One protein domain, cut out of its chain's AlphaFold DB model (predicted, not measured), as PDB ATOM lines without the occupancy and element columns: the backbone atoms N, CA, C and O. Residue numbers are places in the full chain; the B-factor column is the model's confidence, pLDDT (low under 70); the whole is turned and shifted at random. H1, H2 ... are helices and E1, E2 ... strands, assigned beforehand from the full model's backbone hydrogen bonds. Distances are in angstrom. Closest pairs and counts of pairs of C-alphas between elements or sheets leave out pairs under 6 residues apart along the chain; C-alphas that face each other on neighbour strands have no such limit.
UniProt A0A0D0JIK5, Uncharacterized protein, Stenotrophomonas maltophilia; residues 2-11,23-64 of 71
ATOM      1  N   GLU A   2      16.435 -24.883  63.747       47.41
ATOM      2  CA  GLU A   2      15.822 -24.444  62.493       47.41
ATOM      3  C   GLU A   2      16.932 -24.365  61.446       47.41
ATOM      4  O   GLU A   2      17.796 -23.494  61.504       47.41
ATOM      5  N   THR A   3      16.972 -25.343  60.546       53.53
ATOM      6  CA  THR A   3      17.745 -25.261  59.311       53.53
ATOM      7  C   THR A   3      17.051 -24.212  58.462       53.53
ATOM      8  O   THR A   3      16.043 -24.501  57.819       53.53
ATOM      9  N   LYS A   4      17.496 -22.959  58.573       59.25
ATOM     10  CA  LYS A   4      16.990 -21.877  57.735       59.25
ATOM     11  C   LYS A   4      17.303 -22.233  56.277       59.25
ATOM     12  O   LYS A   4      18.490 -22.383  55.973       59.25
ATOM     13  N   PRO A   5      16.298 -22.404  55.400       58.72
ATOM     14  CA  PRO A   5      16.570 -22.527  53.975       58.72
ATOM     15  C   PRO A   5      17.299 -21.253  53.552       58.72
ATOM     16  O   PRO A   5      16.840 -20.149  53.837       58.72
ATOM     17  N   THR A   6      18.499 -21.407  53.001       78.56
ATOM     18  CA  THR A   6      19.327 -20.276  52.572       78.56
ATOM     19  C   THR A   6      19.336 -20.313  51.055       78.56
ATOM     20  O   THR A   6      20.043 -21.123  50.454       78.56
ATOM     21  N   PHE A   7      18.493 -19.489  50.442       88.81
ATOM     22  CA  PHE A   7      18.476 -19.304  49.001       88.81
ATOM     23  C   PHE A   7      19.636 -18.387  48.641       88.81
ATOM     24  O   PHE A   7      19.648 -17.216  49.011       88.81
ATOM     25  N   THR A   8      20.623 -18.916  47.931       90.25
ATOM     26  CA  THR A   8      21.793 -18.156  47.490       90.25
ATOM     27  C   THR A   8      21.717 -17.933  45.993       90.25
ATOM     28  O   THR A   8      21.609 -18.889  45.217       90.25
ATOM     29  N   ILE A   9      21.817 -16.676  45.574       89.25
ATOM     30  CA  ILE A   9      21.923 -16.337  44.158       89.25
ATOM     31  C   ILE A   9      23.381 -16.487  43.725       89.25
ATOM     32  O   ILE A   9      24.299 -15.953  44.345       89.25
ATOM     33  N   GLN A  10      23.598 -17.230  42.645       89.75
ATOM     34  CA  GLN A  10      24.900 -17.396  42.017       89.75
ATOM     35  C   GLN A  10      24.880 -16.826  40.603       89.75
ATOM     36  O   GLN A  10      23.954 -17.099  39.838       89.75
ATOM     37  N   ALA A  11      25.925 -16.091  40.239       87.50
ATOM     38  CA  ALA A  11      26.158 -15.615  38.882       87.50
ATOM     39  C   ALA A  11      27.175 -16.509  38.164       87.50
ATOM     40  O   ALA A  11      28.083 -17.078  38.773       87.50
ATOM     41  N   ALA A  23      23.768 -11.797  48.573       84.88
ATOM     42  CA  ALA A  23      22.619 -12.356  47.859       84.88
ATOM     43  C   ALA A  23      22.136 -13.679  48.480       84.88
ATOM     44  O   ALA A  23      21.875 -14.665  47.778       84.88
ATOM     45  N   ASP A  24      22.051 -13.694  49.810       87.12
ATOM     46  CA  ASP A  24      21.521 -14.785  50.620       87.12
ATOM     47  C   ASP A  24      20.172 -14.376  51.217       87.12
ATOM     48  O   ASP A  24      20.049 -13.353  51.888       87.12
ATOM     49  N   PHE A  25      19.151 -15.194  50.968       88.19
ATOM     50  CA  PHE A  25      17.770 -14.901  51.333       88.19
ATOM     51  C   PHE A  25      17.147 -16.075  52.083       88.19
ATOM     52  O   PHE A  25      17.397 -17.238  51.762       88.19
ATOM     53  N   ASP A  26      16.288 -15.781  53.058       85.50
ATOM     54  CA  ASP A  26      15.539 -16.805  53.794       85.50
ATOM     55  C   ASP A  26      14.315 -17.326  52.994       85.50
ATOM     56  O   ASP A  26      13.703 -18.326  53.378       85.50
ATOM     57  N   SER A  27      13.947 -16.673  51.879       86.50
ATOM     58  CA  SER A  27      12.767 -17.007  51.063       86.50
ATOM     59  C   SER A  27      13.038 -16.962  49.556       86.50
ATOM     60  O   SER A  27      13.687 -16.041  49.063       86.50
ATOM     61  N   LEU A  28      12.434 -17.891  48.801       85.12
ATOM     62  CA  LEU A  28      12.527 -17.920  47.334       85.12
ATOM     63  C   LEU A  28      12.010 -16.623  46.696       85.12
ATOM     64  O   LEU A  28      12.681 -16.074  45.837       85.12
ATOM     65  N   ALA A  29      10.874 -16.096  47.164       87.50
ATOM     66  CA  ALA A  29      10.287 -14.872  46.616       87.50
ATOM     67  C   ALA A  29      11.200 -13.641  46.775       87.50
ATOM     68  O   ALA A  29      11.211 -12.765  45.914       87.50
ATOM     69  N   GLU A  30      11.973 -13.572  47.863       89.12
ATOM     70  CA  GLU A  30      12.968 -12.511  48.057       89.12
ATOM     71  C   GLU A  30      14.155 -12.700  47.112       89.12
ATOM     72  O   GLU A  30      14.602 -11.736  46.499       89.12
ATOM     73  N   ALA A  31      14.614 -13.944  46.934       88.00
ATOM     74  CA  ALA A  31      15.668 -14.267  45.980       88.00
ATOM     75  C   ALA A  31      15.248 -13.999  44.522       88.00
ATOM     76  O   ALA A  31      16.061 -13.535  43.730       88.00
ATOM     77  N   GLU A  32      13.989 -14.248  44.156       88.00
ATOM     78  CA  GLU A  32      13.446 -13.922  42.831       88.00
ATOM     79  C   GLU A  32      13.408 -12.405  42.607       88.00
ATOM     80  O   GLU A  32      13.954 -11.922  41.617       88.00
ATOM     81  N   ALA A  33      12.858 -11.644  43.560       88.81
ATOM     82  CA  ALA A  33      12.804 -10.183  43.470       88.81
ATOM     83  C   ALA A  33      14.205  -9.547  43.429       88.81
ATOM     84  O   ALA A  33      14.449  -8.615  42.663       88.81
ATOM     85  N   ALA A  34      15.141 -10.062  44.229       87.69
ATOM     86  CA  ALA A  34      16.527  -9.617  44.202       87.69
ATOM     87  C   ALA A  34      17.225  -9.989  42.891       87.69
ATOM     88  O   ALA A  34      18.085  -9.243  42.435       87.69
ATOM     89  N   MET A  35      16.863 -11.109  42.259       84.19
ATOM     90  CA  MET A  35      17.440 -11.480  40.971       84.19
ATOM     91  C   MET A  35      17.062 -10.485  39.867       84.19
ATOM     92  O   MET A  35      17.930 -10.128  39.081       84.19
ATOM     93  N   GLU A  36      15.820  -9.995  39.828       83.62
ATOM     94  CA  GLU A  36      15.414  -8.959  38.864       83.62
ATOM     95  C   GLU A  36      16.212  -7.653  39.056       83.62
ATOM     96  O   GLU A  36      16.649  -7.030  38.086       83.62
ATOM     97  N   ASP A  37      16.464  -7.258  40.307       86.75
ATOM     98  CA  ASP A  37      17.284  -6.081  40.630       86.75
ATOM     99  C   ASP A  37      18.764  -6.282  40.256       86.75
ATOM    100  O   ASP A  37      19.405  -5.397  39.676       86.75
ATOM    101  N   LEU A  38      19.298  -7.478  40.522       83.50
ATOM    102  CA  LEU A  38      20.657  -7.871  40.157       83.50
ATOM    103  C   LEU A  38      20.840  -7.954  38.642       83.50
ATOM    104  O   LEU A  38      21.898  -7.567  38.154       83.50
ATOM    105  N   GLU A  39      19.833  -8.397  37.887       82.44
ATOM    106  CA  GLU A  39      19.863  -8.379  36.421       82.44
ATOM    107  C   GLU A  39      20.034  -6.947  35.916       82.44
ATOM    108  O   GLU A  39      20.942  -6.676  35.132       82.44
ATOM    109  N   ALA A  40      19.200  -6.024  36.400       82.50
ATOM    110  CA  ALA A  40      19.245  -4.626  35.988       82.50
ATOM    111  C   ALA A  40      20.548  -3.931  36.417       82.50
ATOM    112  O   ALA A  40      21.059  -3.065  35.708       82.50
ATOM    113  N   THR A  41      21.092  -4.312  37.575       84.56
ATOM    114  CA  THR A  41      22.314  -3.721  38.135       84.56
ATOM    115  C   THR A  41      23.580  -4.253  37.465       84.56
ATOM    116  O   THR A  41      24.507  -3.488  37.195       84.56
ATOM    117  N   LEU A  42      23.645  -5.564  37.225       77.56
ATOM    118  CA  LEU A  42      24.819  -6.241  36.671       77.56
ATOM    119  C   LEU A  42      24.787  -6.325  35.138       77.56
ATOM    120  O   LEU A  42      25.807  -6.690  34.554       77.56
ATOM    121  N   ASP A  43      23.647  -6.018  34.505       76.19
ATOM    122  CA  ASP A  43      23.372  -6.235  33.071       76.19
ATOM    123  C   ASP A  43      23.716  -7.679  32.647       76.19
ATOM    124  O   ASP A  43      24.225  -7.958  31.561       76.19
ATOM    125  N   TRP A  44      23.504  -8.628  33.565       71.88
ATOM    126  CA  TRP A  44      23.999  -9.998  33.461       71.88
ATOM    127  C   TRP A  44      22.840 -10.986  33.412       71.88
ATOM    128  O   TRP A  44      22.009 -11.023  34.313       71.88
ATOM    129  N   ARG A  45      22.817 -11.860  32.399       70.50
ATOM    130  CA  ARG A  45      21.720 -12.823  32.215       70.50
ATOM    131  C   ARG A  45      21.942 -14.189  32.864       70.50
ATOM    132  O   ARG A  45      20.977 -14.809  33.260       70.50
ATOM    133  N   GLY A  46      23.169 -14.664  33.055       84.00
ATOM    134  CA  GLY A  46      23.417 -15.983  33.659       84.00
ATOM    135  C   GLY A  46      23.391 -15.986  35.190       84.00
ATOM    136  O   GLY A  46      24.461 -15.930  35.799       84.00
ATOM    137  N   MET A  47      22.211 -16.096  35.802       87.94
ATOM    138  CA  MET A  47      22.036 -16.198  37.260       87.94
ATOM    139  C   MET A  47      21.243 -17.450  37.649       87.94
ATOM    140  O   MET A  47      20.458 -17.978  36.865       87.94
ATOM    141  N   ARG A  48      21.450 -17.967  38.862       89.31
ATOM    142  CA  ARG A  48      20.685 -19.100  39.399       89.31
ATOM    143  C   ARG A  48      20.449 -18.969  40.894       89.31
ATOM    144  O   ARG A  48      21.312 -18.473  41.607       89.31
ATOM    145  N   ILE A  49      19.325 -19.492  41.367       90.19
ATOM    146  CA  ILE A  49      19.025 -19.641  42.793       90.19
ATOM    147  C   ILE A  49      19.386 -21.062  43.213       90.19
ATOM    148  O   ILE A  49      18.968 -22.039  42.579       90.19
ATOM    149  N   VAL A  50      20.155 -21.179  44.291       89.25
ATOM    150  CA  VAL A  50      20.547 -22.451  44.900       89.25
ATOM    151  C   VAL A  50      20.009 -22.517  46.326       89.25
ATOM    152  O   VAL A  50      20.218 -21.589  47.095       89.25
ATOM    153  N   ASP A  51      19.353 -23.618  46.676       87.69
ATOM    154  CA  ASP A  51      18.859 -23.931  48.023       87.69
ATOM    155  C   ASP A  51      19.540 -25.211  48.514       87.69
ATOM    156  O   ASP A  51      19.465 -26.246  47.851       87.69
ATOM    157  N   GLU A  52      20.276 -25.143  49.625       79.88
ATOM    158  CA  GLU A  52      21.004 -26.288  50.206       79.88
ATOM    159  C   GLU A  52      21.844 -27.098  49.181       79.88
ATOM    160  O   GLU A  52      21.956 -28.325  49.241       79.88
ATOM    161  N   GLY A  53      22.436 -26.416  48.191       74.81
ATOM    162  CA  GLY A  53      23.230 -27.038  47.119       74.81
ATOM    163  C   GLY A  53      22.417 -27.609  45.948       74.81
ATOM    164  O   GLY A  53      22.991 -28.211  45.039       74.81
ATOM    165  N   ARG A  54      21.096 -27.415  45.933       81.06
ATOM    166  CA  ARG A  54      20.199 -27.774  44.828       81.06
ATOM    167  C   ARG A  54      19.841 -26.533  44.029       81.06
ATOM    168  O   ARG A  54      19.386 -25.541  44.583       81.06
ATOM    169  N   THR A  55      20.024 -26.582  42.714       83.56
ATOM    170  CA  THR A  55      19.555 -25.504  41.837       83.56
ATOM    171  C   THR A  55      18.032 -25.521  41.791       83.56
ATOM    172  O   THR A  55      17.438 -26.506  41.358       83.56
ATOM    173  N   VAL A  56      17.419 -24.435  42.256       84.06
ATOM    174  CA  VAL A  56      15.961 -24.263  42.304       84.06
ATOM    175  C   VAL A  56      15.476 -23.542  41.058       84.06
ATOM    176  O   VAL A  56      14.461 -23.916  40.475       84.06
ATOM    177  N   TRP A  57      16.228 -22.531  40.629       81.38
ATOM    178  CA  TRP A  57      15.854 -21.684  39.510       81.38
ATOM    179  C   TRP A  57      17.089 -21.216  38.748       81.38
ATOM    180  O   TRP A  57      18.152 -21.039  39.339       81.38
ATOM    181  N   VAL A  58      16.960 -21.045  37.437       80.56
ATOM    182  CA  VAL A  58      18.016 -20.538  36.558       80.56
ATOM    183  C   VAL A  58      17.379 -19.511  35.643       80.56
ATOM    184  O   VAL A  58      16.366 -19.794  35.009       80.56
ATOM    185  N   TYR A  59      17.998 -18.347  35.572       76.38
ATOM    186  CA  TYR A  59      17.573 -17.227  34.764       76.38
ATOM    187  C   TYR A  59      18.626 -16.916  33.701       76.38
ATOM    188  O   TYR A  59      19.811 -17.185  33.912       76.38
ATOM    189  N   GLY A  60      18.162 -16.444  32.539       66.44
ATOM    190  CA  GLY A  60      18.958 -15.979  31.395       66.44
ATOM    191  C   GLY A  60      20.036 -16.932  30.852       66.44
ATOM    192  O   GLY A  60      20.843 -16.545  30.011       66.44
ATOM    193  N   LEU A  61      19.994 -18.203  31.259       62.38
ATOM    194  CA  LEU A  61      20.385 -19.346  30.438       62.38
ATOM    195  C   LEU A  61      19.142 -19.908  29.751       62.38
ATOM    196  O   LEU A  61      18.858 -21.106  29.820       62.38
ATOM    197  N   GLU A  62      18.376 -19.041  29.090       61.50
ATOM    198  CA  GLU A  62      17.611 -19.518  27.949       61.50
ATOM    199  C   GLU A  62      18.660 -20.160  27.048       61.50
ATOM    200  O   GLU A  62      19.595 -19.490  26.602       61.50
ATOM    201  N   ARG A  63      18.610 -21.493  26.908       48.97
ATOM    202  CA  ARG A  63      19.390 -22.154  25.868       48.97
ATOM    203  C   ARG A  63      19.137 -21.328  24.621       48.97
ATOM    204  O   ARG A  63      17.977 -21.065  24.303       48.97
ATOM    205  N   ASP A  64      20.210 -20.952  23.948       48.16
ATOM    206  CA  ASP A  64      20.193 -20.773  22.512       48.16
ATOM    207  C   ASP A  64      19.642 -22.100  21.946       48.16
ATOM    208  O   ASP A  64      20.373 -23.018  21.586       48.16
TER     209      ASP A  64
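This is residues 2 to 11 and 23 to 64 of the 71 residues of an uncharacterized protein of Stenotrophomonas maltophilia (UniProt A0A0D0JIK5). A small four-stranded sheet has one helix, H1, packed over one of its faces and running along the strands, while the other face is bare. The first and last printed residues, Glu 2 and Asp 64, lie at opposite ends of the long outline. The printed part has 52 residues, with one named helix and four named strands in the order E1, E2, H1, E3, E4; the sheet, E2 E1 E3 E4, is antiparallel throughout. The class is mixed, helices and strands. The whole is compact, with a radius of gyration of the C-alphas of 10.9 A, and elongated, with spans of 39 by 21 by 14 A.

E1, residues 7 to 11, is an inner strand, and E2, residues 23 to 25, is an edge strand. They are antiparallel neighbours at 160 degrees, with N 7 and O 25 within hydrogen-bond range at 2.8 A. H1, residues 28 to 42, is on the sheet at a height over the sheet of 8.1 A. It lies over E1, where its line stands at 20 degrees to that of E1 on the local plane, along the strands. The closest C-alphas of E1 and H1 are those of Phe 7 and Leu 28, 6.3 A apart, and those of E2 and H1 are Phe 25 and Ala 31, 5.8 A apart. In H1 every O i to N i+4 pair is within hydrogen-bond range. E3, residues 47 to 51, is antiparallel to E1 at 152 degrees, with N 8 and O 50 at 2.8 A. H1 also lies over E3, but only just, with 3 of its C-alphas falling on it. E2, H1 and E3 form a split strand-helix-strand unit, two strands running the same way with E1 between them in the sheet, and its crossover is right-handed. E4, residues 54 to 59, is the other edge strand and forms a hairpin with E3, antiparallel at 157 degrees, with N 49 and O 57 at 2.8 A. H1 and E4 are near each other, while E2 and E4 are apart. With H1 on one face of the sheet, the domain has two layers, one of helix and one of strands.

E1 begins with C-alpha 7 at (18.476, -19.304, 49.001) and is 13.2 A long from first to last C-alpha. E2 is 6.5 A long. H1 is 20.0 A long, from C-alpha 28 at (12.527, -17.920, 47.334) to C-alpha 42. E3 is 13.6 A long. E4 is 14.8 A long and ends with C-alpha 59 at (17.573, -17.227, 34.764).

The two C-alphas farthest apart, those of Glu 2 and Asp 64, are 40.4 A apart. Residues 12 to 22 are not printed, and C-alphas 11 and 23 are 10.2 A apart across the cut, which falls in the link from E1 to E2. The links from E2 to H1, H1 to E3 and E3 to E4 are tight. The mean pLDDT of the printed part is 79.4, and residues 2 to 5 and 60 to 64 are under 70.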